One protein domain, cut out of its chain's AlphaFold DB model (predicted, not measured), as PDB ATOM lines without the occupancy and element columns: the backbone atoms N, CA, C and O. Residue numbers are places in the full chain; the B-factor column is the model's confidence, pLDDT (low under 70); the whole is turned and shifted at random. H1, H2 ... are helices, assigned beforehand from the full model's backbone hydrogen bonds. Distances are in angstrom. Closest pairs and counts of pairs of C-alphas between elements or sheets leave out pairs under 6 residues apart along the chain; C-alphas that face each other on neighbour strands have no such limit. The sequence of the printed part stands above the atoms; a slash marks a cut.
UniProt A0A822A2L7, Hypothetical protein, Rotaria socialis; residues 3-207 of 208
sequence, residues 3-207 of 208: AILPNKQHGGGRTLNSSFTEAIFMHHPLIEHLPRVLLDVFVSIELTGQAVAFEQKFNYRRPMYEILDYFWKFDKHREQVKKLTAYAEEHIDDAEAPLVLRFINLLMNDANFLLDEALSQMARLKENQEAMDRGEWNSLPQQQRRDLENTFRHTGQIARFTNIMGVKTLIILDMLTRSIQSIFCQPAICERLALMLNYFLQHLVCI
ATOM      1  N   ALA A   3     231.373 240.126 170.180       51.31
ATOM      2  CA  ALA A   3     230.946 240.603 168.855       51.31
ATOM      3  C   ALA A   3     231.819 240.113 167.677       51.31
ATOM      4  O   ALA A   3     231.438 240.283 166.522       51.31
ATOM      5  N   ILE A   4     232.995 239.541 167.963       55.72
ATOM      6  CA  ILE A   4     233.927 239.001 166.964       55.72
ATOM      7  C   ILE A   4     233.779 237.480 166.876       55.72
ATOM      8  O   ILE A   4     234.566 236.852 166.200       55.72
ATOM      9  N   LEU A   5     232.822 236.837 167.543       56.19
ATOM     10  CA  LEU A   5     232.557 235.418 167.313       56.19
ATOM     11  C   LEU A   5     231.288 235.272 166.479       56.19
ATOM     12  O   LEU A   5     230.311 235.978 166.742       56.19
ATOM     13  N   PRO A   6     231.265 234.383 165.470       54.06
ATOM     14  CA  PRO A   6     230.025 234.098 164.770       54.06
ATOM     15  C   PRO A   6     229.022 233.546 165.791       54.06
ATOM     16  O   PRO A   6     229.313 232.567 166.482       54.06
ATOM     17  N   ASN A   7     227.872 234.216 165.937       53.44
ATOM     18  CA  ASN A   7     226.864 233.870 166.941       53.44
ATOM     19  C   ASN A   7     226.550 232.367 166.904       53.44
ATOM     20  O   ASN A   7     226.196 231.822 165.855       53.44
ATOM     21  N   LYS A   8     226.637 231.704 168.068       47.38
ATOM     22  CA  LYS A   8     226.169 230.324 168.240       47.38
ATOM     23  C   LYS A   8     224.691 230.284 167.848       47.38
ATOM     24  O   LYS A   8     223.875 230.964 168.471       47.38
ATOM     25  N   GLN A   9     224.385 229.528 166.792       43.44
ATOM     26  CA  GLN A   9     223.046 229.348 166.232       43.44
ATOM     27  C   GLN A   9     222.036 229.034 167.345       43.44
ATOM     28  O   GLN A   9     221.944 227.902 167.808       43.44
ATOM     29  N   HIS A  10     221.268 230.035 167.762       38.75
ATOM     30  CA  HIS A  10     219.933 229.802 168.293       38.75
ATOM     31  C   HIS A  10     219.011 229.843 167.076       38.75
ATOM     32  O   HIS A  10     219.136 230.741 166.243       38.75
ATOM     33  N   GLY A  11     218.203 228.796 166.906       39.81
ATOM     34  CA  GLY A  11     217.457 228.528 165.679       39.81
ATOM     35  C   GLY A  11     216.730 229.756 165.124       39.81
ATOM     36  O   GLY A  11     216.002 230.429 165.844       39.81
ATOM     37  N   GLY A  12     216.927 230.003 163.826       35.56
ATOM     38  CA  GLY A  12     216.212 231.029 163.061       35.56
ATOM     39  C   GLY A  12     217.089 232.187 162.583       35.56
ATOM     40  O   GLY A  12     217.010 233.285 163.116       35.56
ATOM     41  N   GLY A  13     217.871 231.958 161.522       36.56
ATOM     42  CA  GLY A  13     218.495 233.018 160.717       36.56
ATOM     43  C   GLY A  13     220.016 233.120 160.859       36.56
ATOM     44  O   GLY A  13     220.537 233.560 161.879       36.56
ATOM     45  N   ARG A  14     220.751 232.768 159.793       42.97
ATOM     46  CA  ARG A  14     222.161 233.163 159.632       42.97
ATOM     47  C   ARG A  14     222.213 234.691 159.544       42.97
ATOM     48  O   ARG A  14     221.835 235.258 158.524       42.97
ATOM     49  N   THR A  15     222.659 235.358 160.601       47.97
ATOM     50  CA  THR A  15     222.927 236.798 160.567       47.97
ATOM     51  C   THR A  15     224.194 237.055 159.747       47.97
ATOM     52  O   THR A  15     225.209 236.383 159.927       47.97
ATOM     53  N   LEU A  16     224.136 238.035 158.840       46.75
ATOM     54  CA  LEU A  16     225.205 238.444 157.908       46.75
ATOM     55  C   LEU A  16     226.586 238.664 158.571       46.75
ATOM     56  O   LEU A  16     227.617 238.550 157.913       46.75
ATOM     57  N   ASN A  17     226.619 238.913 159.884       55.53
ATOM     58  CA  ASN A  17     227.850 239.056 160.662       55.53
ATOM     59  C   ASN A  17     228.663 237.754 160.754       55.53
ATOM     60  O   ASN A  17     229.886 237.809 160.766       55.53
ATOM     61  N   SER A  18     228.024 236.579 160.764       59.75
ATOM     62  CA  SER A  18     228.730 235.302 160.936       59.75
ATOM     63  C   SER A  18     229.702 235.004 159.793       59.75
ATOM     64  O   SER A  18     230.806 234.536 160.051       59.75
ATOM     65  N   SER A  19     229.321 235.290 158.544       62.28
ATOM     66  CA  SER A  19     230.168 235.024 157.373       62.28
ATOM     67  C   SER A  19     231.341 235.994 157.265       62.28
ATOM     68  O   SER A  19     232.429 235.603 156.859       62.28
ATOM     69  N   PHE A  20     231.142 237.259 157.650       67.75
ATOM     70  CA  PHE A  20     232.211 238.258 157.661       67.75
ATOM     71  C   PHE A  20     233.249 237.952 158.746       67.75
ATOM     72  O   PHE A  20     234.452 237.962 158.496       67.75
ATOM     73  N   THR A  21     232.779 237.615 159.944       68.62
ATOM     74  CA  THR A  21     233.636 237.241 161.063       68.62
ATOM     75  C   THR A  21     234.436 235.971 160.767       68.62
ATOM     76  O   THR A  21     235.642 235.939 161.000       68.62
ATOM     77  N   GLU A  22     233.811 234.942 160.195       72.06
ATOM     78  CA  GLU A  22     234.508 233.722 159.770       72.06
ATOM     79  C   GLU A  22     235.570 234.010 158.695       72.06
ATOM     80  O   GLU A  22     236.695 233.515 158.793       72.06
ATOM     81  N   ALA A  23     235.267 234.896 157.739       74.94
ATOM     82  CA  ALA A  23     236.228 235.326 156.727       74.94
ATOM     83  C   ALA A  23     237.449 236.040 157.332       74.94
ATOM     84  O   ALA A  23     238.562 235.840 156.850       74.94
ATOM     85  N   ILE A  24     237.282 236.813 158.412       78.00
ATOM     86  CA  ILE A  24     238.417 237.416 159.130       78.00
ATOM     87  C   ILE A  24     239.328 236.321 159.694       78.00
ATOM     88  O   ILE A  24     240.536 236.362 159.464       78.00
ATOM     89  N   PHE A  25     238.769 235.313 160.371       74.50
ATOM     90  CA  PHE A  25     239.569 234.246 160.991       74.50
ATOM     91  C   PHE A  25     240.268 233.309 160.008       74.50
ATOM     92  O   PHE A  25     241.231 232.643 160.392       74.50
ATOM     93  N   MET A  26     239.804 233.275 158.760       77.69
ATOM     94  CA  MET A  26     240.379 232.448 157.701       77.69
ATOM     95  C   MET A  26     241.340 233.213 156.790       77.69
ATOM     96  O   MET A  26     242.375 232.678 156.392       77.69
ATOM     97  N   HIS A  27     241.007 234.457 156.443       80.62
ATOM     98  CA  HIS A  27     241.622 235.152 155.311       80.62
ATOM     99  C   HIS A  27     242.318 236.463 155.679       80.62
ATOM    100  O   HIS A  27     243.030 237.011 154.839       80.62
ATOM    101  N   HIS A  28     242.154 236.983 156.900       83.94
ATOM    102  CA  HIS A  28     242.803 238.240 157.262       83.94
ATOM    103  C   HIS A  28     244.339 238.075 157.303       83.94
ATOM    104  O   HIS A  28     244.829 237.161 157.968       83.94
ATOM    105  N   PRO A  29     245.133 238.964 156.671       83.25
ATOM    106  CA  PRO A  29     246.591 238.805 156.577       83.25
ATOM    107  C   PRO A  29     247.299 238.678 157.931       83.25
ATOM    108  O   PRO A  29     248.243 237.912 158.077       83.25
ATOM    109  N   LEU A  30     246.810 239.398 158.945       85.25
ATOM    110  CA  LEU A  30     247.397 239.404 160.291       85.25
ATOM    111  C   LEU A  30     246.865 238.298 161.210       85.25
ATOM    112  O   LEU A  30     247.195 238.281 162.395       85.25
ATOM    113  N   ILE A  31     246.024 237.391 160.705       83.69
ATOM    114  CA  ILE A  31     245.339 236.433 161.573       83.69
ATOM    115  C   ILE A  31     246.294 235.442 162.251       83.69
ATOM    116  O   ILE A  31     246.007 234.961 163.340       83.69
ATOM    117  N   GLU A  32     247.467 235.203 161.663       84.44
ATOM    118  CA  GLU A  32     248.516 234.352 162.247       84.44
ATOM    119  C   GLU A  32     249.092 234.900 163.554       84.44
ATOM    120  O   GLU A  32     249.570 234.131 164.382       84.44
ATOM    121  N   HIS A  33     249.038 236.215 163.768       87.75
ATOM    122  CA  HIS A  33     249.533 236.829 165.000       87.75
ATOM    123  C   HIS A  33     248.520 236.747 166.141       87.75
ATOM    124  O   HIS A  33     248.875 236.942 167.305       87.75
ATOM    125  N   LEU A  34     247.260 236.460 165.821       88.31
ATOM    126  CA  LEU A  34     246.167 236.549 166.770       88.31
ATOM    127  C   LEU A  34     246.286 235.555 167.938       88.31
ATOM    128  O   LEU A  34     246.048 235.992 169.063       88.31
ATOM    129  N   PRO A  35     246.721 234.287 167.751       91.44
ATOM    130  CA  PRO A  35     246.988 233.392 168.874       91.44
ATOM    131  C   PRO A  35     248.007 233.980 169.853       91.44
ATOM    132  O   PRO A  35     247.732 234.052 171.047       91.44
ATOM    133  N   ARG A  36     249.146 234.490 169.357       94.06
ATOM    134  CA  ARG A  36     250.181 235.100 170.206       94.06
ATOM    135  C   ARG A  36     249.637 236.289 170.991       94.06
ATOM    136  O   ARG A  36     249.836 236.355 172.196       94.06
ATOM    137  N   VAL A  37     248.958 237.215 170.312       93.38
ATOM    138  CA  VAL A  37     248.400 238.422 170.941       93.38
ATOM    139  C   VAL A  37     247.350 238.054 171.986       93.38
ATOM    140  O   VAL A  37     247.336 238.635 173.063       93.38
ATOM    141  N   LEU A  38     246.494 237.071 171.699       93.56
ATOM    142  CA  LEU A  38     245.473 236.630 172.642       93.56
ATOM    143  C   LEU A  38     246.096 236.041 173.910       93.56
ATOM    144  O   LEU A  38     245.679 236.420 175.001       93.56
ATOM    145  N   LEU A  39     247.097 235.163 173.775       95.06
ATOM    146  CA  LEU A  39     247.817 234.603 174.923       95.06
ATOM    147  C   LEU A  39     248.537 235.689 175.726       95.06
ATOM    148  O   LEU A  39     248.500 235.665 176.955       95.06
ATOM    149  N   ASP A  40     249.164 236.646 175.044       94.75
ATOM    150  CA  ASP A  40     249.876 237.751 175.686       94.75
ATOM    151  C   ASP A  40     248.921 238.617 176.506       94.75
ATOM    152  O   ASP A  40     249.103 238.736 177.713       94.75
ATOM    153  N   VAL A  41     247.821 239.087 175.908       92.94
ATOM    154  CA  VAL A  41     246.789 239.858 176.619       92.94
ATOM    155  C   VAL A  41     246.207 239.061 177.792       92.94
ATOM    156  O   VAL A  41     246.007 239.618 178.872       92.94
ATOM    157  N   PHE A  42     245.962 237.760 177.610       93.06
ATOM    158  CA  PHE A  42     245.436 236.894 178.666       93.06
ATOM    159  C   PHE A  42     246.354 236.862 179.895       93.06
ATOM    160  O   PHE A  42     245.879 236.943 181.033       93.06
ATOM    161  N   VAL A  43     247.666 236.767 179.658       93.25
ATOM    162  CA  VAL A  43     248.694 236.790 180.704       93.25
ATOM    163  C   VAL A  43     248.860 238.192 181.289       93.25
ATOM    164  O   VAL A  43     248.899 238.335 182.510       93.25
ATOM    165  N   SER A  44     248.887 239.238 180.459       90.19
ATOM    166  CA  SER A  44     249.072 240.626 180.897       90.19
ATOM    167  C   SER A  44     247.978 241.116 181.842       90.19
ATOM    168  O   SER A  44     248.267 241.955 182.691       90.19
ATOM    169  N   ILE A  45     246.752 240.580 181.761       87.94
ATOM    170  CA  ILE A  45     245.676 240.900 182.716       87.94
ATOM    171  C   ILE A  45     246.125 240.644 184.165       87.94
ATOM    172  O   ILE A  45     245.793 241.435 185.046       87.94
ATOM    173  N   GLU A  46     246.925 239.603 184.413       80.94
ATOM    174  CA  GLU A  46     247.426 239.278 185.759       80.94
ATOM    175  C   GLU A  46     248.432 240.323 186.280       80.94
ATOM    176  O   GLU A  46     248.543 240.530 187.484       80.94
ATOM    177  N   LEU A  47     249.133 241.024 185.383       67.31
ATOM    178  CA  LEU A  47     250.191 241.986 185.716       67.31
ATOM    179  C   LEU A  47     249.674 243.410 185.962       67.31
ATOM    180  O   LEU A  47     250.446 244.281 186.355       67.31
ATOM    181  N   THR A  48     248.383 243.678 185.736       63.19
ATOM    182  CA  THR A  48     247.851 245.052 185.774       63.19
ATOM    183  C   THR A  48     247.759 245.674 187.170       63.19
ATOM    184  O   THR A  48     247.499 246.869 187.248       63.19
ATOM    185  N   GLY A  49     248.044 244.935 188.253       54.16
ATOM    186  CA  GLY A  49     248.494 245.446 189.566       54.16
ATOM    187  C   GLY A  49     247.614 246.458 190.326       54.16
ATOM    188  O   GLY A  49     247.897 246.751 191.484       54.16
ATOM    189  N   GLN A  50     246.548 246.992 189.737       47.34
ATOM    190  CA  GLN A  50     245.680 248.008 190.322       47.34
ATOM    191  C   GLN A  50     244.270 247.462 190.443       47.34
ATOM    192  O   GLN A  50     243.636 247.296 189.416       47.34
ATOM    193  N   ALA A  51     243.795 247.233 191.673       45.69
ATOM    194  CA  ALA A  51     242.396 247.306 192.136       45.69
ATOM    195  C   ALA A  51     241.254 246.776 191.229       45.69
ATOM    196  O   ALA A  51     240.083 247.062 191.481       45.69
ATOM    197  N   VAL A  52     241.548 245.978 190.206       51.38
ATOM    198  CA  VAL A  52     240.597 245.158 189.476       51.38
ATOM    199  C   VAL A  52     240.261 244.064 190.473       51.38
ATOM    200  O   VAL A  52     241.067 243.160 190.691       51.38
ATOM    201  N   ALA A  53     239.133 244.220 191.177       57.66
ATOM    202  CA  ALA A  53     238.646 243.214 192.115       57.66
ATOM    203  C   ALA A  53     238.801 241.848 191.447       57.66
ATOM    204  O   ALA A  53     238.481 241.720 190.270       57.66
ATOM    205  N   PHE A  54     239.359 240.866 192.147       59.09
ATOM    206  CA  PHE A  54     239.819 239.604 191.568       59.09
ATOM    207  C   PHE A  54     238.802 238.958 190.591       59.09
ATOM    208  O   PHE A  54     239.186 238.427 189.554       59.09
ATOM    209  N   GLU A  55     237.497 239.104 190.836       63.12
ATOM    210  CA  GLU A  55     236.403 238.692 189.937       63.12
ATOM    211  C   GLU A  55     236.400 239.377 188.553       63.12
ATOM    212  O   GLU A  55     236.087 238.761 187.532       63.12
ATOM    213  N   GLN A  56     236.780 240.651 188.475       75.69
ATOM    214  CA  GLN A  56     236.833 241.415 187.230       75.69
ATOM    215  C   GLN A  56     237.873 240.857 186.247       75.69
ATOM    216  O   GLN A  56     237.654 240.939 185.037       75.69
ATOM    217  N   LYS A  57     238.954 240.214 186.715       83.69
ATOM    218  CA  LYS A  57     239.948 239.599 185.815       83.69
ATOM    219  C   LYS A  57     239.333 238.463 184.990       83.69
ATOM    220  O   LYS A  57     239.566 238.353 183.786       83.69
ATOM    221  N   PHE A  58     238.448 237.682 185.609       87.00
ATOM    222  CA  PHE A  58     237.711 236.617 184.934       87.00
ATOM    223  C   PHE A  58     236.661 237.156 183.964       87.00
ATOM    224  O   PHE A  58     236.417 236.520 182.940       87.00
ATOM    225  N   ASN A  59     236.108 238.347 184.207       87.25
ATOM    226  CA  ASN A  59     235.228 239.005 183.239       87.25
ATOM    227  C   ASN A  59     235.965 239.361 181.940       87.25
ATOM    228  O   ASN A  59     235.407 239.168 180.861       87.25
ATOM    229  N   TYR A  60     237.226 239.801 182.018       88.06
ATOM    230  CA  TYR A  60     238.050 240.030 180.825       88.06
ATOM    231  C   TYR A  60     238.454 238.725 180.127       88.06
ATOM    232  O   TYR A  60     238.465 238.668 178.896       88.06
ATOM    233  N   ARG A  61     238.732 237.660 180.890       90.56
ATOM    234  CA  ARG A  61     239.109 236.345 180.339       90.56
ATOM    235  C   ARG A  61     237.935 235.579 179.736       90.56
ATOM    236  O   ARG A  61     238.125 234.849 178.769       90.56
ATOM    237  N   ARG A  62     236.715 235.750 180.252       90.38
ATOM    238  CA  ARG A  62     235.504 235.059 179.775       90.38
ATOM    239  C   ARG A  62     235.337 235.097 178.249       90.38
ATOM    240  O   ARG A  62     235.198 234.022 177.666       90.38
ATOM    241  N   PRO A  63     235.375 236.258 177.571       90.31
ATOM    242  CA  PRO A  63     235.278 236.276 176.118       90.31
ATOM    243  C   PRO A  63     236.519 235.688 175.428       90.31
ATOM    244  O   PRO A  63     236.401 235.171 174.323       90.31
ATOM    245  N   MET A  64     237.697 235.727 176.057       92.12
ATOM    246  CA  MET A  64     238.923 235.140 175.500       92.12
ATOM    247  C   MET A  64     238.868 233.611 175.480       92.12
ATOM    248  O   MET A  64     239.345 233.017 174.520       92.12
ATOM    249  N   TYR A  65     238.227 232.978 176.468       92.19
ATOM    250  CA  TYR A  65     237.976 231.533 176.461       92.19
ATOM    251  C   TYR A  65     237.170 231.086 175.235       92.19
ATOM    252  O   TYR A  65     237.520 230.099 174.595       92.19
ATOM    253  N   GLU A  66     236.120 231.828 174.872       89.94
ATOM    254  CA  GLU A  66     235.325 231.527 173.672       89.94
ATOM    255  C   GLU A  66     236.140 231.724 172.385       89.94
ATOM    256  O   GLU A  66     235.990 230.976 171.422       89.94
ATOM    257  N   ILE A  67     237.021 232.727 172.373       88.88
ATOM    258  CA  ILE A  67     237.905 232.994 171.240       88.88
ATOM    259  C   ILE A  67     238.950 231.883 171.087       88.88
ATOM    260  O   ILE A  67     239.164 231.415 169.971       88.88
ATOM    261  N   LEU A  68     239.560 231.429 172.186       90.44
ATOM    262  CA  LEU A  68     240.507 230.312 172.187       90.44
ATOM    263  C   LEU A  68     239.860 229.034 171.645       90.44
ATOM    264  O   LEU A  68     240.418 228.421 170.737       90.44
ATOM    265  N   ASP A  69     238.668 228.685 172.137       88.88
ATOM    266  CA  ASP A  69     237.897 227.528 171.659       88.88
ATOM    267  C   ASP A  69     237.584 227.631 170.156       88.88
ATOM    268  O   ASP A  69     237.719 226.669 169.397       88.88
ATOM    269  N   TYR A  70     237.223 228.826 169.680       87.25
ATOM    270  CA  TYR A  70     236.958 229.048 168.263       87.25
ATOM    271  C   TYR A  70     238.224 228.943 167.399       87.25
ATOM    272  O   TYR A  70     238.197 228.292 166.355       87.25
ATOM    273  N   PHE A  71     239.347 229.533 167.825       84.25
ATOM    274  CA  PHE A  71     240.617 229.472 167.082       84.25
ATOM    275  C   PHE A  71     241.126 228.061 166.947       84.25
ATOM    276  O   PHE A  71     241.676 227.698 165.905       84.25
ATOM    277  N   TRP A  72     240.902 227.258 167.981       87.19
ATOM    278  CA  TRP A  72     241.350 225.887 167.990       87.19
ATOM    279  C   TRP A  72     240.662 225.003 166.965       87.19
ATOM    280  O   TRP A  72     241.062 223.855 166.823       87.19
ATOM    281  N   LYS A  73     239.677 225.505 166.212       86.94
ATOM    282  CA  LYS A  73     239.075 224.808 165.067       86.94
ATOM    283  C   LYS A  73     239.939 224.877 163.809       86.94
ATOM    284  O   LYS A  73     239.815 224.001 162.957       86.94
ATOM    285  N   PHE A  74     240.866 225.830 163.717       87.94
ATOM    286  CA  PHE A  74     241.665 226.075 162.517       87.94
ATOM    287  C   PHE A  74     243.116 225.609 162.694       87.94
ATOM    288  O   PHE A  74     243.810 226.065 163.605       87.94
ATOM    289  N   ASP A  75     243.608 224.759 161.785       89.31
ATOM    290  CA  ASP A  75     244.994 224.251 161.802       89.31
ATOM    291  C   ASP A  75     246.024 225.372 161.874       89.31
ATOM    292  O   ASP A  75     246.942 225.336 162.686       89.31
ATOM    293  N   LYS A  76     245.815 226.418 161.075       89.31
ATOM    294  CA  LYS A  76     246.709 227.569 160.986       89.31
ATOM    295  C   LYS A  76     246.973 228.222 162.347       89.31
ATOM    296  O   LYS A  76     248.108 228.595 162.621       89.31
ATOM    297  N   HIS A  77     245.960 228.320 163.209       89.94
ATOM    298  CA  HIS A  77     246.104 228.894 164.552       89.94
ATOM    299  C   HIS A  77     246.769 227.918 165.518       89.94
ATOM    300  O   HIS A  77     247.634 228.328 166.292       89.94
ATOM    301  N   ARG A  78     246.430 226.624 165.429       91.44
ATOM    302  CA  ARG A  78     247.080 225.565 166.218       91.44
ATOM    303  C   ARG A  78     248.582 225.503 165.940       91.44
ATOM    304  O   ARG A  78     249.367 225.424 166.880       91.44
ATOM    305  N   GLU A  79     248.991 225.615 164.678       92.44
ATOM    306  CA  GLU A  79     250.406 225.625 164.288       92.44
ATOM    307  C   GLU A  79     251.170 226.821 164.865       92.44
ATOM    308  O   GLU A  79     252.321 226.678 165.270       92.44
ATOM    309  N   GLN A  80     250.543 227.993 164.983       93.19
ATOM    310  CA  GLN A  80     251.187 229.139 165.635       93.19
ATOM    311  C   GLN A  80     251.404 228.886 167.129       93.19
ATOM    312  O   GLN A  80     252.466 229.216 167.652       93.19
ATOM    313  N   VAL A  81     250.451 228.245 167.813       94.12
ATOM    314  CA  VAL A  81     250.644 227.873 169.222       94.12
ATOM    315  C   VAL A  81     251.739 226.818 169.369       94.12
ATOM    316  O   VAL A  81     252.589 226.978 170.234       94.12
ATOM    317  N   LYS A  82     251.813 225.819 168.480       95.19
ATOM    318  CA  LYS A  82     252.921 224.845 168.470       95.19
ATOM    319  C   LYS A  82     254.287 225.505 168.278       95.19
ATOM    320  O   LYS A  82     255.224 225.138 168.975       95.19
ATOM    321  N   LYS A  83     254.406 226.500 167.390       95.44
ATOM    322  CA  LYS A  83     255.652 227.274 167.223       95.44
ATOM    323  C   LYS A  83     256.038 228.012 168.504       95.44
ATOM    324  O   LYS A  83     257.202 227.996 168.890       95.44
ATOM    325  N   LEU A  84     255.067 228.640 169.171       95.88
ATOM    326  CA  LEU A  84     255.301 229.294 170.461       95.88
ATOM    327  C   LEU A  84     255.697 228.285 171.549       95.88
ATOM    328  O   LEU A  84     256.499 228.622 172.415       95.88
ATOM    329  N   THR A  85     255.154 227.067 171.506       96.69
ATOM    330  CA  THR A  85     255.538 225.984 172.415       96.69
ATOM    331  C   THR A  85     256.959 225.503 172.153       96.69
ATOM    332  O   THR A  85     257.722 225.424 173.104       96.69
ATOM    333  N   ALA A  86     257.337 225.239 170.900       96.56
ATOM    334  CA  ALA A  86     258.697 224.817 170.558       96.56
ATOM    335  C   ALA A  86     259.731 225.857 171.022       96.56
ATOM    336  O   ALA A  86     260.705 225.515 171.685       96.56
ATOM    337  N   TYR A  87     259.447 227.145 170.791       96.31
ATOM    338  CA  TYR A  87     260.257 228.231 171.342       96.31
ATOM    339  C   TYR A  87     260.352 228.156 172.873       96.31
ATOM    340  O   TYR A  87     261.425 228.329 173.438       96.31
ATOM    341  N   ALA A  88     259.236 227.893 173.558       96.31
ATOM    342  CA  ALA A  88     259.213 227.812 175.012       96.31
ATOM    343  C   ALA A  88     259.999 226.618 175.578       96.31
ATOM    344  O   ALA A  88     260.537 226.727 176.674       96.31
ATOM    345  N   GLU A  89     260.068 225.504 174.851       94.75
ATOM    346  CA  GLU A  89     260.863 224.329 175.233       94.75
ATOM    347  C   GLU A  89     262.363 224.606 175.135       94.75
ATOM    348  O   GLU A  89     263.117 224.198 176.013       94.75
ATOM    349  N   GLU A  90     262.787 225.339 174.105       95.56
ATOM    350  CA  GLU A  90     264.185 225.745 173.920       95.56
ATOM    351  C   GLU A  90     264.648 226.793 174.946       95.56
ATOM    352  O   GLU A  90     265.837 226.887 175.232       95.56
ATOM    353  N   HIS A  91     263.710 227.560 175.509       95.25
ATOM    354  CA  HIS A  91     263.965 228.709 176.389       95.25
ATOM    355  C   HIS A  91     263.374 228.503 177.794       95.25
ATOM    356  O   HIS A  91     262.963 229.451 178.461       95.25
ATOM    357  N   ILE A  92     263.259 227.249 178.243       90.56
ATOM    358  CA  ILE A  92     262.613 226.920 179.523       90.56
ATOM    359  C   ILE A  92     263.389 227.459 180.737       90.56
ATOM    360  O   ILE A  92     262.773 227.799 181.746       90.56
ATOM    361  N   ASP A  93     264.713 227.573 180.603       91.00
ATOM    362  CA  ASP A  93     265.642 228.031 181.642       91.00
ATOM    363  C   ASP A  93     265.941 229.541 181.564       91.00
ATOM    364  O   ASP A  93     266.783 230.056 182.308       91.00
ATOM    365  N   ASP A  94     265.265 230.269 180.669       93.62
ATOM    366  CA  ASP A  94     265.413 231.718 180.559       93.62
ATOM    367  C   ASP A  94     264.952 232.423 181.842       93.62
ATOM    368  O   ASP A  94     264.009 232.010 182.522       93.62
ATOM    369  N   ALA A  95     265.584 233.562 182.146       91.62
ATOM    370  CA  ALA A  95     265.231 234.373 183.313       91.62
ATOM    371  C   ALA A  95     263.765 234.841 183.284       91.62
ATOM    372  O   ALA A  95     263.114 234.924 184.327       91.62
ATOM    373  N   GLU A  96     263.240 235.137 182.091       89.75
ATOM    374  CA  GLU A  96     261.821 235.399 181.886       89.75
ATOM    375  C   GLU A  96     261.154 234.198 181.223       89.75
ATOM    376  O   GLU A  96     261.451 233.857 180.080       89.75
ATOM    377  N   ALA A  97     260.188 233.598 181.921       92.69
ATOM    378  CA  ALA A  97     259.462 232.454 181.394       92.69
ATOM    379  C   ALA A  97     258.776 232.792 180.048       92.69
ATOM    380  O   ALA A  97     258.019 233.773 179.968       92.69
ATOM    381  N   PRO A  98     258.953 231.955 179.009       96.06
ATOM    382  CA  PRO A  98     258.274 232.093 177.727       96.06
ATOM    383  C   PRO A  98     256.749 232.215 177.845       96.06
ATOM    384  O   PRO A  98     256.112 231.648 178.737       96.06
ATOM    385  N   LEU A  99     256.128 232.917 176.891       95.88
ATOM    386  CA  LEU A  99     254.699 233.255 176.926       95.88
ATOM    387  C   LEU A  99     253.780 232.045 177.168       95.88
ATOM    388  O   LEU A  99     252.882 232.125 178.005       95.88
ATOM    389  N   VAL A 100     254.002 230.935 176.457       95.88
ATOM    390  CA  VAL A 100     253.180 229.717 176.586       95.88
ATOM    391  C   VAL A 100     253.303 229.114 177.981       95.88
ATOM    392  O   VAL A 100     252.295 228.717 178.560       95.88
ATOM    393  N   LEU A 101     254.504 229.112 178.561       95.38
ATOM    394  CA  LEU A 101     254.730 228.623 179.919       95.38
ATOM    395  C   LEU A 101     254.023 229.491 180.956       95.38
ATOM    396  O   LEU A 101     253.342 228.965 181.836       95.38
ATOM    397  N   ARG A 102     254.105 230.821 180.826       95.69
ATOM    398  CA  ARG A 102     253.341 231.741 181.687       95.69
ATOM    399  C   ARG A 102     251.840 231.499 181.562       95.69
ATOM    400  O   ARG A 102     251.151 231.462 182.575       95.69
ATOM    401  N   PHE A 103     251.346 231.300 180.342       96.31
ATOM    402  CA  PHE A 103     249.934 231.033 180.082       96.31
ATOM    403  C   PHE A 103     249.463 229.714 180.710       96.31
ATOM    404  O   PHE A 103     248.462 229.712 181.421       96.31
ATOM    405  N   ILE A 104     250.201 228.614 180.528       96.38
ATOM    406  CA  ILE A 104     249.881 227.308 181.132       96.38
ATOM    407  C   ILE A 104     249.895 227.398 182.663       96.38
ATOM    408  O   ILE A 104     248.952 226.956 183.320       96.38
ATOM    409  N   ASN A 105     250.925 228.022 183.238       94.69
ATOM    410  CA  ASN A 105     251.026 228.217 184.685       94.69
ATOM    411  C   ASN A 105     249.868 229.051 185.240       94.69
ATOM    412  O   ASN A 105     249.337 228.745 186.307       94.69
ATOM    413  N   LEU A 106     249.464 230.085 184.506       94.44
ATOM    414  CA  LEU A 106     248.329 230.921 184.860       94.44
ATOM    415  C   LEU A 106     247.016 230.131 184.790       94.44
ATOM    416  O   LEU A 106     246.235 230.212 185.729       94.44
ATOM    417  N   LEU A 107     246.794 229.310 183.758       95.50
ATOM    418  CA  LEU A 107     245.606 228.451 183.678       95.50
ATOM    419  C   LEU A 107     245.531 227.452 184.840       95.50
ATOM    420  O   LEU A 107     244.455 227.262 185.398       95.50
ATOM    421  N   MET A 108     246.651 226.840 185.239       95.31
ATOM    422  CA  MET A 108     246.677 225.943 186.404       95.31
ATOM    423  C   MET A 108     246.369 226.688 187.712       95.31
ATOM    424  O   MET A 108     245.653 226.173 188.570       95.31
ATOM    425  N   ASN A 109     246.872 227.915 187.869       93.62
ATOM    426  CA  ASN A 109     246.544 228.762 189.018       93.62
ATOM    427  C   ASN A 109     245.065 229.151 189.043       93.62
ATOM    428  O   ASN A 109     244.416 229.037 190.081       93.62
ATOM    429  N   ASP A 110     244.533 229.576 187.897       93.00
ATOM    430  CA  ASP A 110     243.123 229.907 187.742       93.00
ATOM    431  C   ASP A 110     242.245 228.697 188.051       93.00
ATOM    432  O   ASP A 110     241.245 228.842 188.743       93.00
ATOM    433  N   ALA A 111     242.612 227.506 187.572       93.94
ATOM    434  CA  ALA A 111     241.851 226.290 187.821       93.94
ATOM    435  C   ALA A 111     241.764 225.990 189.325       93.94
ATOM    436  O   ALA A 111     240.657 225.796 189.824       93.94
ATOM    437  N   ASN A 112     242.898 225.979 190.037       93.06
ATOM    438  CA  ASN A 112     242.925 225.751 191.487       93.06
ATOM    439  C   ASN A 112     242.046 226.758 192.226       93.06
ATOM    440  O   ASN A 112     241.140 226.368 192.958       93.06
ATOM    441  N   PHE A 113     242.255 228.049 191.959       92.00
ATOM    442  CA  PHE A 113     241.469 229.100 192.590       92.00
ATOM    443  C   PHE A 113     239.967 228.930 192.323       92.00
ATOM    444  O   PHE A 113     239.149 229.027 193.235       92.00
ATOM    445  N   LEU A 114     239.587 228.720 191.060       93.00
ATOM    446  CA  LEU A 114     238.183 228.654 190.665       93.00
ATOM    447  C   LEU A 114     237.484 227.452 191.289       93.00
ATOM    448  O   LEU A 114     236.304 227.565 191.615       93.00
ATOM    449  N   LEU A 115     238.194 226.332 191.464       92.62
ATOM    450  CA  LEU A 115     237.658 225.180 192.175       92.62
ATOM    451  C   LEU A 115     237.419 225.512 193.651       92.62
ATOM    452  O   LEU A 115     236.311 225.293 194.138       92.62
ATOM    453  N   ASP A 116     238.414 226.071 194.338       92.81
ATOM    454  CA  ASP A 116     238.312 226.413 195.761       92.81
ATOM    455  C   ASP A 116     237.159 227.377 196.023       92.81
ATOM    456  O   ASP A 116     236.316 227.152 196.896       92.81
ATOM    457  N   GLU A 117     237.078 228.425 195.208       92.06
ATOM    458  CA  GLU A 117     236.026 229.423 195.309       92.06
ATOM    459  C   GLU A 117     234.659 228.809 194.979       92.06
ATOM    460  O   GLU A 117     233.687 229.039 195.694       92.06
ATOM    461  N   ALA A 118     234.556 227.973 193.940       91.44
ATOM    462  CA  ALA A 118     233.310 227.285 193.612       91.44
ATOM    463  C   ALA A 118     232.818 226.399 194.766       91.44
ATOM    464  O   ALA A 118     231.646 226.487 195.141       91.44
ATOM    465  N   LEU A 119     233.693 225.577 195.348       92.00
ATOM    466  CA  LEU A 119     233.347 224.680 196.451       92.00
ATOM    467  C   LEU A 119     232.961 225.456 197.715       92.00
ATOM    468  O   LEU A 119     231.932 225.160 198.322       92.00
ATOM    469  N   SER A 120     233.731 226.487 198.067       92.94
ATOM    470  CA  SER A 120     233.454 227.369 199.207       92.94
ATOM    471  C   SER A 120     232.084 228.043 199.085       92.94
ATOM    472  O   SER A 120     231.269 228.002 200.012       92.94
ATOM    473  N   GLN A 121     231.776 228.607 197.912       92.94
ATOM    474  CA  GLN A 121     230.499 229.283 197.682       92.94
ATOM    475  C   GLN A 121     229.325 228.290 197.649       92.94
ATOM    476  O   GLN A 121     228.262 228.587 198.191       92.94
ATOM    477  N   MET A 122     229.507 227.087 197.092       92.81
ATOM    478  CA  MET A 122     228.480 226.035 197.126       92.81
ATOM    479  C   MET A 122     228.212 225.512 198.544       92.81
ATOM    480  O   MET A 122     227.051 225.310 198.897       92.81
ATOM    481  N   ALA A 123     229.244 225.352 199.377       92.75
ATOM    482  CA  ALA A 123     229.083 224.969 200.780       92.75
ATOM    483  C   ALA A 123     228.277 226.023 201.558       92.75
ATOM    484  O   ALA A 123     227.310 225.682 202.240       92.75
ATOM    485  N   ARG A 124     228.600 227.311 201.372       93.56
ATOM    486  CA  ARG A 124     227.832 228.429 201.950       93.56
ATOM    487  C   ARG A 124     226.386 228.455 201.468       93.56
ATOM    488  O   ARG A 124     225.488 228.742 202.257       93.56
ATOM    489  N   LEU A 125     226.135 228.183 200.186       94.62
ATOM    490  CA  LEU A 125     224.769 228.092 199.661       94.62
ATOM    491  C   LEU A 125     223.994 226.960 200.322       94.62
ATOM    492  O   LEU A 125     222.852 227.173 200.714       94.62
ATOM    493  N   LYS A 126     224.614 225.787 200.477       94.00
ATOM    494  CA  LYS A 126     223.993 224.642 201.142       94.00
ATOM    495  C   LYS A 126     223.626 224.973 202.590       94.00
ATOM    496  O   LYS A 126     222.478 224.784 202.968       94.00
ATOM    497  N   GLU A 127     224.550 225.540 203.362       93.62
ATOM    498  CA  GLU A 127     224.298 225.935 204.755       93.62
ATOM    499  C   GLU A 127     223.146 226.949 204.874       93.62
ATOM    500  O   GLU A 127     222.231 226.773 205.679       93.62
ATOM    501  N   ASN A 128     223.143 227.984 204.024       92.12
ATOM    502  CA  ASN A 128     222.070 228.982 204.002       92.12
ATOM    503  C   ASN A 128     220.721 228.379 203.587       92.12
ATOM    504  O   ASN A 128     219.691 228.733 204.160       92.12
ATOM    505  N   GLN A 129     220.723 227.473 202.605       93.12
ATOM    506  CA  GLN A 129     219.522 226.774 202.159       93.12
ATOM    507  C   GLN A 129     218.951 225.903 203.284       93.12
ATOM    508  O   GLN A 129     217.759 225.971 203.558       93.12
ATOM    509  N   GLU A 130     219.793 225.156 203.997       94.94
ATOM    510  CA  GLU A 130     219.357 224.334 205.127       94.94
ATOM    511  C   GLU A 130     218.802 225.182 206.284       94.94
ATOM    512  O   GLU A 130     217.792 224.815 206.883       94.94
ATOM    513  N   ALA A 131     219.410 226.335 206.592       92.06
ATOM    514  CA  ALA A 131     218.879 227.274 207.585       92.06
ATOM    515  C   ALA A 131     217.504 227.834 207.174       92.06
ATOM    516  O   ALA A 131     216.594 227.960 208.001       92.06
ATOM    517  N   MET A 132     217.330 228.128 205.881       90.44
ATOM    518  CA  MET A 132     216.048 228.554 205.324       90.44
ATOM    519  C   MET A 132     214.993 227.440 205.429       90.44
ATOM    520  O   MET A 132     213.881 227.706 205.887       90.44
ATOM    521  N   ASP A 133     215.351 226.197 205.099       92.75
ATOM    522  CA  ASP A 133     214.455 225.031 205.140       92.75
ATOM    523  C   ASP A 133     214.048 224.651 206.572       92.75
ATOM    524  O   ASP A 133     212.907 224.253 206.815       92.75
ATOM    525  N   ARG A 134     214.939 224.852 207.555       94.88
ATOM    526  CA  ARG A 134     214.619 224.735 208.993       94.88
ATOM    527  C   ARG A 134     213.710 225.858 209.505       94.88
ATOM    528  O   ARG A 134     213.280 225.825 210.657       94.88
ATOM    529  N   GLY A 135     213.402 226.849 208.671       91.81
ATOM    530  CA  GLY A 135     212.540 227.973 209.013       91.81
ATOM    531  C   GLY A 135     213.211 229.021 209.900       91.81
ATOM    532  O   GLY A 135     212.510 229.877 210.437       91.81
ATOM    533  N   GLU A 136     214.541 229.009 210.039       91.75
ATOM    534  CA  GLU A 136     215.277 229.970 210.875       91.75
ATOM    535  C   GLU A 136     215.068 231.410 210.397       91.75
ATOM    536  O   GLU A 136     215.014 232.344 211.190       91.75
ATOM    537  N   TRP A 137     214.859 231.599 209.094       91.19
ATOM    538  CA  TRP A 137     214.619 232.921 208.517       91.19
ATOM    539  C   TRP A 137     213.232 233.467 208.874       91.19
ATOM    540  O   TRP A 137     213.020 234.684 208.862       91.19
ATOM    541  N   ASN A 138     212.283 232.589 209.220       89.94
ATOM    542  CA  ASN A 138     210.898 232.957 209.502       89.94
ATOM    543  C   ASN A 138     210.746 233.745 210.809       89.94
ATOM    544  O   ASN A 138     209.821 234.551 210.920       89.94
ATOM    545  N   SER A 139     211.661 233.556 211.761       89.31
ATOM    546  CA  SER A 139     211.685 234.270 213.044       89.31
ATOM    547  C   SER A 139     212.418 235.617 212.982       89.31
ATOM    548  O   SER A 139     212.320 236.406 213.922       89.31
ATOM    549  N   LEU A 140     213.123 235.910 211.884       92.12
ATOM    550  CA  LEU A 140     213.906 237.135 211.735       92.12
ATOM    551  C   LEU A 140     213.047 238.354 211.349       92.12
ATOM    552  O   LEU A 140     212.073 238.216 210.595       92.12
ATOM    553  N   PRO A 141     213.446 239.570 211.776       95.38
ATOM    554  CA  PRO A 141     212.888 240.823 211.279       95.38
ATOM    555  C   PRO A 141     212.956 240.929 209.752       95.38
ATOM    556  O   PRO A 141     213.919 240.489 209.121       95.38
ATOM    557  N   GLN A 142     211.967 241.600 209.154       92.56
ATOM    558  CA  GLN A 142     211.831 241.702 207.695       92.56
ATOM    559  C   GLN A 142     213.092 242.235 206.995       92.56
ATOM    560  O   GLN A 142     213.435 241.750 205.921       92.56
ATOM    561  N   GLN A 143     213.782 243.213 207.591       94.50
ATOM    562  CA  GLN A 143     215.003 243.775 207.012       94.50
ATOM    563  C   GLN A 143     216.137 242.742 206.965       94.50
ATOM    564  O   GLN A 143     216.705 242.514 205.904       94.50
ATOM    565  N   GLN A 144     216.392 242.047 208.078       93.12
ATOM    566  CA  GLN A 144     217.429 241.014 208.147       93.12
ATOM    567  C   GLN A 144     217.147 239.860 207.182       93.12
ATOM    568  O   GLN A 144     218.060 239.380 206.515       93.12
ATOM    569  N   ARG A 145     215.877 239.454 207.042       92.06
ATOM    570  CA  ARG A 145     215.490 238.436 206.057       92.06
ATOM    571  C   ARG A 145     215.810 238.873 204.625       92.06
ATOM    572  O   ARG A 145     216.379 238.091 203.873       92.06
ATOM    573  N   ARG A 146     215.490 240.117 204.255       93.25
ATOM    574  CA  ARG A 146     215.810 240.654 202.918       93.25
ATOM    575  C   ARG A 146     217.315 240.687 202.665       93.25
ATOM    576  O   ARG A 146     217.749 240.364 201.563       93.25
ATOM    577  N   ASP A 147     218.104 241.054 203.670       93.75
ATOM    578  CA  ASP A 147     219.563 241.108 203.549       93.75
ATOM    579  C   ASP A 147     220.168 239.703 203.358       93.75
ATOM    580  O   ASP A 147     221.043 239.516 202.506       93.75
ATOM    581  N   LEU A 148     219.646 238.692 204.064       92.25
ATOM    582  CA  LEU A 148     220.017 237.286 203.861       92.25
ATOM    583  C   LEU A 148     219.600 236.766 202.481       92.25
ATOM    584  O   LEU A 148     220.411 236.148 201.797       92.25
ATOM    585  N   GLU A 149     218.382 237.067 202.022       93.06
ATOM    586  CA  GLU A 149     217.914 236.699 200.678       93.06
ATOM    587  C   GLU A 149     218.791 237.316 199.577       93.06
ATOM    588  O   GLU A 149     219.142 236.646 198.602       93.06
ATOM    589  N   ASN A 150     219.175 238.587 199.729       94.06
ATOM    590  CA  ASN A 150     220.072 239.269 198.798       94.06
ATOM    591  C   ASN A 150     221.464 238.634 198.796       94.06
ATOM    592  O   ASN A 150     222.016 238.376 197.725       94.06
ATOM    593  N   THR A 151     222.000 238.335 199.981       92.88
ATOM    594  CA  THR A 151     223.294 237.659 200.133       92.88
ATOM    595  C   THR A 151     223.255 236.280 199.485       92.88
ATOM    596  O   THR A 151     224.106 235.975 198.659       92.88
ATOM    597  N   PHE A 152     222.226 235.478 199.756       93.81
ATOM    598  CA  PHE A 152     222.045 234.156 199.159       93.81
ATOM    599  C   PHE A 152     221.997 234.210 197.627       93.81
ATOM    600  O   PHE A 152     222.691 233.450 196.951       93.81
ATOM    601  N   ARG A 153     221.239 235.158 197.057       94.69
ATOM    602  CA  ARG A 153     221.190 235.371 195.601       94.69
ATOM    603  C   ARG A 153     222.552 235.762 195.034       94.69
ATOM    604  O   ARG A 153     222.929 235.254 193.980       94.69
ATOM    605  N   HIS A 154     223.277 236.648 195.712       91.88
ATOM    606  CA  HIS A 154     224.598 237.095 195.283       91.88
ATOM    607  C   HIS A 154     225.629 235.957 195.327       91.88
ATOM    608  O   HIS A 154     226.272 235.681 194.316       91.88
ATOM    609  N   THR A 155     225.693 235.214 196.434       92.19
ATOM    610  CA  THR A 155     226.491 233.986 196.578       92.19
ATOM    611  C   THR A 155     226.165 232.988 195.464       92.19
ATOM    612  O   THR A 155     227.067 232.423 194.850       92.19
ATOM    613  N   GLY A 156     224.881 232.829 195.121       93.25
ATOM    614  CA  GLY A 156     224.424 231.981 194.016       93.25
ATOM    615  C   GLY A 156     224.981 232.400 192.655       93.25
ATOM    616  O   GLY A 156     225.383 231.557 191.851       93.25
ATOM    617  N   GLN A 157     225.037 233.706 192.394       91.69
ATOM    618  CA  GLN A 157     225.610 234.248 191.162       91.69
ATOM    619  C   GLN A 157     227.122 234.020 191.090       91.69
ATOM    620  O   GLN A 157     227.604 233.581 190.043       91.69
ATOM    621  N   ILE A 158     227.847 234.255 192.189       90.69
ATOM    622  CA  ILE A 158     229.296 234.020 192.268       90.69
ATOM    623  C   ILE A 158     229.594 232.533 192.073       90.69
ATOM    624  O   ILE A 158     230.368 232.192 191.182       90.69
ATOM    625  N   ALA A 159     228.920 231.645 192.812       91.75
ATOM    626  CA  ALA A 159     229.099 230.196 192.699       91.75
ATOM    627  C   ALA A 159     228.878 229.701 191.264       91.75
ATOM    628  O   ALA A 159     229.638 228.885 190.742       91.75
ATOM    629  N   ARG A 160     227.840 230.208 190.587       93.00
ATOM    630  CA  ARG A 160     227.583 229.870 189.185       93.00
ATOM    631  C   ARG A 160     228.704 230.367 188.277       93.00
ATOM    632  O   ARG A 160     229.133 229.638 187.384       93.00
ATOM    633  N   PHE A 161     229.143 231.607 188.464       92.25
ATOM    634  CA  PHE A 161     230.198 232.204 187.654       92.25
ATOM    635  C   PHE A 161     231.521 231.445 187.804       92.25
ATOM    636  O   PHE A 161     232.107 231.061 186.793       92.25
ATOM    637  N   THR A 162     231.954 231.164 189.034       92.00
ATOM    638  CA  THR A 162     233.210 230.456 189.313       92.00
ATOM    639  C   THR A 162     233.199 229.043 188.746       92.00
ATOM    640  O   THR A 162     234.156 228.665 188.076       92.00
ATOM    641  N   ASN A 163     232.087 228.308 188.869       92.56
ATOM    642  CA  ASN A 163     231.930 226.997 188.232       92.56
ATOM    643  C   ASN A 163     232.036 227.072 186.699       92.56
ATOM    644  O   ASN A 163     232.773 226.299 186.090       92.56
ATOM    645  N   ILE A 164     231.334 228.014 186.054       93.12
ATOM    646  CA  ILE A 164     231.395 228.177 184.591       93.12
ATOM    647  C   ILE A 164     232.824 228.484 184.140       93.12
ATOM    648  O   ILE A 164     233.299 227.915 183.156       93.12
ATOM    649  N   MET A 165     233.503 229.394 184.838       93.88
ATOM    650  CA  MET A 165     234.877 229.757 184.517       93.88
ATOM    651  C   MET A 165     235.826 228.581 184.767       93.88
ATOM    652  O   MET A 165     236.650 228.306 183.902       93.88
ATOM    653  N   GLY A 166     235.668 227.838 185.867       93.62
ATOM    654  CA  GLY A 166     236.489 226.665 186.188       93.62
ATOM    655  C   GLY A 166     236.387 225.581 185.117       93.62
ATOM    656  O   GLY A 166     237.403 225.090 184.624       93.62
ATOM    657  N   VAL A 167     235.164 225.290 184.660       92.94
ATOM    658  CA  VAL A 167     234.925 224.361 183.544       92.94
ATOM    659  C   VAL A 167     235.601 224.850 182.261       92.94
ATOM    660  O   VAL A 167     236.243 224.065 181.568       92.94
ATOM    661  N   LYS A 168     235.507 226.145 181.935       94.62
ATOM    662  CA  LYS A 168     236.170 226.714 180.749       94.62
ATOM    663  C   LYS A 168     237.690 226.605 180.823       94.62
ATOM    664  O   LYS A 168     238.306 226.230 179.828       94.62
ATOM    665  N   THR A 169     238.281 226.882 181.983       95.06
ATOM    666  CA  THR A 169     239.721 226.725 182.215       95.06
ATOM    667  C   THR A 169     240.158 225.280 181.973       95.06
ATOM    668  O   THR A 169     241.128 225.049 181.252       95.06
ATOM    669  N   LEU A 170     239.406 224.306 182.497       94.31
ATOM    670  CA  LEU A 170     239.679 222.881 182.289       94.31
ATOM    671  C   LEU A 170     239.548 222.453 180.823       94.31
ATOM    672  O   LEU A 170     240.379 221.685 180.349       94.31
ATOM    673  N   ILE A 171     238.558 222.973 180.090       94.94
ATOM    674  CA  ILE A 171     238.409 222.711 178.649       94.94
ATOM    675  C   ILE A 171     239.640 223.202 177.879       94.94
ATOM    676  O   ILE A 171     240.164 222.474 177.038       94.94
ATOM    677  N   ILE A 172     240.141 224.408 178.176       95.62
ATOM    678  CA  ILE A 172     241.364 224.906 177.533       95.62
ATOM    679  C   ILE A 172     242.577 224.058 177.923       95.62
ATOM    680  O   ILE A 172     243.388 223.746 177.057       95.62
ATOM    681  N   LEU A 173     242.702 223.651 179.189       95.75
ATOM    682  CA  LEU A 173     243.790 222.770 179.617       95.75
ATOM    683  C   LEU A 173     243.750 221.413 178.895       95.75
ATOM    684  O   LEU A 173     244.780 221.002 178.372       95.75
ATOM    685  N   ASP A 174     242.593 220.750 178.789       95.44
ATOM    686  CA  ASP A 174     242.435 219.499 178.017       95.44
ATOM    687  C   ASP A 174     242.793 219.693 176.534       95.44
ATOM    688  O   ASP A 174     243.511 218.898 175.926       95.44
ATOM    689  N   MET A 175     242.351 220.801 175.946       94.69
ATOM    690  CA  MET A 175     242.656 221.144 174.562       94.69
ATOM    691  C   MET A 175     244.167 221.330 174.326       94.69
ATOM    692  O   MET A 175     244.708 220.840 173.325       94.69
ATOM    693  N   LEU A 176     244.862 222.010 175.244       95.12
ATOM    694  CA  LEU A 176     246.309 222.215 175.181       95.12
ATOM    695  C   LEU A 176     247.073 220.907 175.397       95.12
ATOM    696  O   LEU A 176     247.959 220.597 174.601       95.12
ATOM    697  N   THR A 177     246.712 220.112 176.409       95.00
ATOM    698  CA  THR A 177     247.405 218.849 176.713       95.00
ATOM    699  C   THR A 177     247.313 217.850 175.566       95.00
ATOM    700  O   THR A 177     248.244 217.083 175.366       95.00
ATOM    701  N   ARG A 178     246.256 217.887 174.745       93.69
ATOM    702  CA  ARG A 178     246.159 217.070 173.520       93.69
ATOM    703  C   ARG A 178     247.033 217.567 172.373       93.69
ATOM    704  O   ARG A 178     247.468 216.770 171.549       93.69
ATOM    705  N   SER A 179     247.243 218.875 172.279       91.50
ATOM    706  CA  SER A 179     247.790 219.509 171.072       91.50
ATOM    707  C   SER A 179     249.285 219.814 171.160       91.50
ATOM    708  O   SER A 179     249.961 219.843 170.133       91.50
ATOM    709  N   ILE A 180     249.783 220.071 172.370       94.31
ATOM    710  CA  ILE A 180     251.171 220.439 172.667       94.31
ATOM    711  C   ILE A 180     251.704 219.576 173.819       94.31
ATOM    712  O   ILE A 180     252.141 220.079 174.842       94.31
ATOM    713  N   GLN A 181     251.616 218.252 173.673       94.88
ATOM    714  CA  GLN A 181     251.909 217.273 174.734       94.88
ATOM    715  C   GLN A 181     253.303 217.415 175.359       94.88
ATOM    716  O   GLN A 181     253.444 217.282 176.572       94.88
ATOM    717  N   SER A 182     254.321 217.697 174.544       94.75
ATOM    718  CA  SER A 182     255.729 217.705 174.954       94.75
ATOM    719  C   SER A 182     256.019 218.674 176.105       94.75
ATOM    720  O   SER A 182     256.699 218.288 177.058       94.75
ATOM    721  N   ILE A 183     255.412 219.867 176.105       95.44
ATOM    722  CA  ILE A 183     255.587 220.844 177.190       95.44
ATOM    723  C   ILE A 183     255.012 220.323 178.513       95.44
ATOM    724  O   ILE A 183     255.577 220.564 179.572       95.44
ATOM    725  N   PHE A 184     253.913 219.561 178.477       95.69
ATOM    726  CA  PHE A 184     253.296 218.995 179.680       95.69
ATOM    727  C   PHE A 184     254.052 217.780 180.217       95.69
ATOM    728  O   PHE A 184     253.869 217.424 181.377       95.69
ATOM    729  N   CYS A 185     254.915 217.164 179.407       94.38
ATOM    730  CA  CYS A 185     255.816 216.100 179.844       94.38
ATOM    731  C   CYS A 185     257.086 216.629 180.530       94.38
ATOM    732  O   CYS A 185     257.845 215.831 181.078       94.38
ATOM    733  N   GLN A 186     257.319 217.948 180.537       93.75
ATOM    734  CA  GLN A 186     258.408 218.544 181.309       93.75
ATOM    735  C   GLN A 186     258.184 218.292 182.808       93.75
ATOM    736  O   GLN A 186     257.079 218.564 183.288       93.75
ATOM    737  N   PRO A 187     259.192 217.819 183.571       93.25
ATOM    738  CA  PRO A 187     259.002 217.360 184.949       93.25
ATOM    739  C   PRO A 187     258.247 218.351 185.845       93.25
ATOM    740  O   PRO A 187     257.259 217.977 186.472       93.25
ATOM    741  N   ALA A 188     258.639 219.628 185.821       91.12
ATOM    742  CA  ALA A 188     258.034 220.669 186.654       91.12
ATOM    743  C   ALA A 188     256.549 220.930 186.329       91.12
ATOM    744  O   ALA A 188     255.746 221.205 187.221       91.12
ATOM    745  N   ILE A 189     256.168 220.849 185.052       94.25
ATOM    746  CA  ILE A 189     254.790 221.096 184.607       94.25
ATOM    747  C   ILE A 189     253.939 219.853 184.845       94.25
ATOM    748  O   ILE A 189     252.818 219.968 185.335       94.25
ATOM    749  N   CYS A 190     254.490 218.677 184.547       95.50
ATOM    750  CA  CYS A 190     253.846 217.387 184.763       95.50
ATOM    751  C   CYS A 190     253.481 217.192 186.239       95.50
ATOM    752  O   CYS A 190     252.326 216.909 186.555       95.50
ATOM    753  N   GLU A 191     254.436 217.412 187.146       95.69
ATOM    754  CA  GLU A 191     254.219 217.284 188.588       95.69
ATOM    755  C   GLU A 191     253.137 218.250 189.075       95.69
ATOM    756  O   GLU A 191     252.195 217.851 189.760       95.69
ATOM    757  N   ARG A 192     253.208 219.515 188.657       95.38
ATOM    758  CA  ARG A 192     252.227 220.529 189.051       95.38
ATOM    759  C   ARG A 192     250.825 220.226 188.525       95.38
ATOM    760  O   ARG A 192     249.851 220.392 189.261       95.38
ATOM    761  N   LEU A 193     250.715 219.759 187.282       94.88
ATOM    762  CA  LEU A 193     249.446 219.334 186.701       94.88
ATOM    763  C   LEU A 193     248.885 218.114 187.442       94.88
ATOM    764  O   LEU A 193     247.698 218.090 187.762       94.88
ATOM    765  N   ALA A 194     249.727 217.129 187.762       95.56
ATOM    766  CA  ALA A 194     249.326 215.944 188.513       95.56
ATOM    767  C   ALA A 194     248.823 216.301 189.921       95.56
ATOM    768  O   ALA A 194     247.772 215.812 190.332       95.56
ATOM    769  N   LEU A 195     249.521 217.194 190.632       95.19
ATOM    770  CA  LEU A 195     249.099 217.693 191.943       95.19
ATOM    771  C   LEU A 195     247.744 218.404 191.872       95.19
ATOM    772  O   LEU A 195     246.867 218.110 192.680       95.19
ATOM    773  N   MET A 196     247.551 219.282 190.883       95.12
ATOM    774  CA  MET A 196     246.275 219.969 190.650       95.12
ATOM    775  C   MET A 196     245.141 218.970 190.378       95.12
ATOM    776  O   MET A 196     244.091 219.036 191.008       95.12
ATOM    777  N   LEU A 197     245.341 218.009 189.473       93.50
ATOM    778  CA  LEU A 197     244.316 217.013 189.151       93.50
ATOM    779  C   LEU A 197     244.004 216.102 190.344       93.50
ATOM    780  O   LEU A 197     242.840 215.802 190.596       93.50
ATOM    781  N   ASN A 198     245.018 215.697 191.112       93.56
ATOM    782  CA  ASN A 198     244.814 214.916 192.330       93.56
ATOM    783  C   ASN A 198     244.034 215.712 193.385       93.56
ATOM    784  O   ASN A 198     243.090 215.187 193.974       93.56
ATOM    785  N   TYR A 199     244.377 216.988 193.574       91.94
ATOM    786  CA  TYR A 199     243.630 217.904 194.431       91.94
ATOM    787  C   TYR A 199     242.154 217.982 194.009       91.94
ATOM    788  O   TYR A 199     241.265 217.860 194.854       91.94
ATOM    789  N   PHE A 200     241.882 218.078 192.704       91.12
ATOM    790  CA  PHE A 200     240.520 218.166 192.166       91.12
ATOM    791  C   PHE A 200     239.736 216.888 192.431       91.12
ATOM    792  O   PHE A 200     238.594 216.951 192.874       91.12
ATOM    793  N   LEU A 201     240.349 215.728 192.193       89.94
ATOM    794  CA  LEU A 201     239.721 214.435 192.453       89.94
ATOM    795  C   LEU A 201     239.387 214.264 193.935       89.94
ATOM    796  O   LEU A 201     238.274 213.860 194.256       89.94
ATOM    797  N   GLN A 202     240.305 214.621 194.833       90.38
ATOM    798  CA  GLN A 202     240.057 214.555 196.274       90.38
ATOM    799  C   GLN A 202     238.874 215.435 196.683       90.38
ATOM    800  O   GLN A 202     237.997 214.978 197.406       90.38
ATOM    801  N   HIS A 203     238.805 216.672 196.194       85.06
ATOM    802  CA  HIS A 203     237.759 217.599 196.618       85.06
ATOM    803  C   HIS A 203     236.416 217.337 195.935       85.06
ATOM    804  O   HIS A 203     235.381 217.496 196.562       85.06
ATOM    805  N   LEU A 204     236.390 216.894 194.678       84.25
ATOM    806  CA  LEU A 204     235.133 216.629 193.973       84.25
ATOM    807  C   LEU A 204     234.507 215.283 194.355       84.25
ATOM    808  O   LEU A 204     233.284 215.167 194.353       84.25
ATOM    809  N   VAL A 205     235.323 214.271 194.669       78.69
ATOM    810  CA  VAL A 205     234.829 212.926 195.004       78.69
ATOM    811  C   VAL A 205     234.499 212.801 196.490       78.69
ATOM    812  O   VAL A 205     233.482 212.205 196.817       78.69
ATOM    813  N   CYS A 206     235.292 213.392 197.391       60.75
ATOM    814  CA  CYS A 206     235.049 213.289 198.837       60.75
ATOM    815  C   CYS A 206     233.922 214.206 199.357       60.75
ATOM    816  O   CYS A 206     233.670 214.230 200.560       60.75
ATOM    817  N   ILE A 207     233.269 214.987 198.485       55.12
ATOM    818  CA  ILE A 207     232.113 215.839 198.825       55.12
ATOM    819  C   ILE A 207     230.766 215.084 198.698       55.12
ATOM    820  O   ILE A 207     229.722 215.624 199.076       55.12
TER     821      ILE A 207
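What this domain is: This is residues 3 to 207 of the 208 residues of the protein "Hypothetical protein" of Rotaria socialis (UniProt A0A822A2L7). Two long helices, H5 and H7, run side by side in opposite ways, with short H6 at the turn between them; this far end reaches away from the other helices. At the other end, the hairpin of H2 and H3 packs on one side of the pair, H9 packs along H5 on the other, H4 crosses the end, and H1 lies off to one side, touching no helix. The printed part has 205 residues with nine named helices, H1 to H9 in chain order, and no named strand: the class is all helix. It is loose, with a radius of gyration of the C-alphas of 20.9 A, and spans 65 by 49 by 35 A.

How they stand to each other: Start at H7, residues 142 to 179, the longest helix. It touches H5, residues 99 to 133, opposite ways at a shallow tilt of 32 degrees, only just short of steep; their closest C-alphas, Leu 114 and Gly 166, are 5.2 A apart. H5 is the hub, touching four helices. H9, residues 187 to 205, touches it with residues 193 to 200 alone, the same way at a shallow tilt of 12 degrees; the closest C-alphas are Asn 112 and Met 196, 6.7 A. Look next at H2, residues 31 to 47, and H3, residues 54 to 71: this hairpin has its closest C-alphas at Phe 42 and Arg 61, 6.6 A. H2 touches H5 with residues 39 to 43 alone, closest at Val 43 and Phe 103, 5.9 A between C-alphas. H3 touches residues 165 to 172 of H7, closest at Tyr 65 and Lys 168, 6.7 A between C-alphas. H4, residues 75 to 90, touches H5 with residues 84 to 88 alone, about perpendicular at 73 degrees, only just beyond steep; C-alphas 85 and 100 are closest, 6.1 A. Every O i to N i+4 pair is within hydrogen-bond range in H4, H5, H7, H9 and H1, residues 17 to 27; the figures are 9 of 13 in H2 and 10 of 14 in H3, while H6, residues 136 to 139, and H8, residues 181 to 184, are too short for such a pair.

Where its parts are: Find C-alpha 142 at (211.831, 241.702, 207.695); H7 runs 55.9 A to C-alpha 179 at (247.790, 219.509, 171.072). H5 measures 49.8 A, H9 26.6 A, H3 26.5 A and H2 25.2 A. H3 has a kink of 33 degrees near residue 61.

The domain as a whole: The C-alphas farthest apart, Pro 29 and Ser 139, are 66.5 A apart. The printed part has no cut, and no link is long. Mean pLDDT of the printed part is 86.0; residues 3 to 21, 47 to 55 and 206 to 207 are under 70.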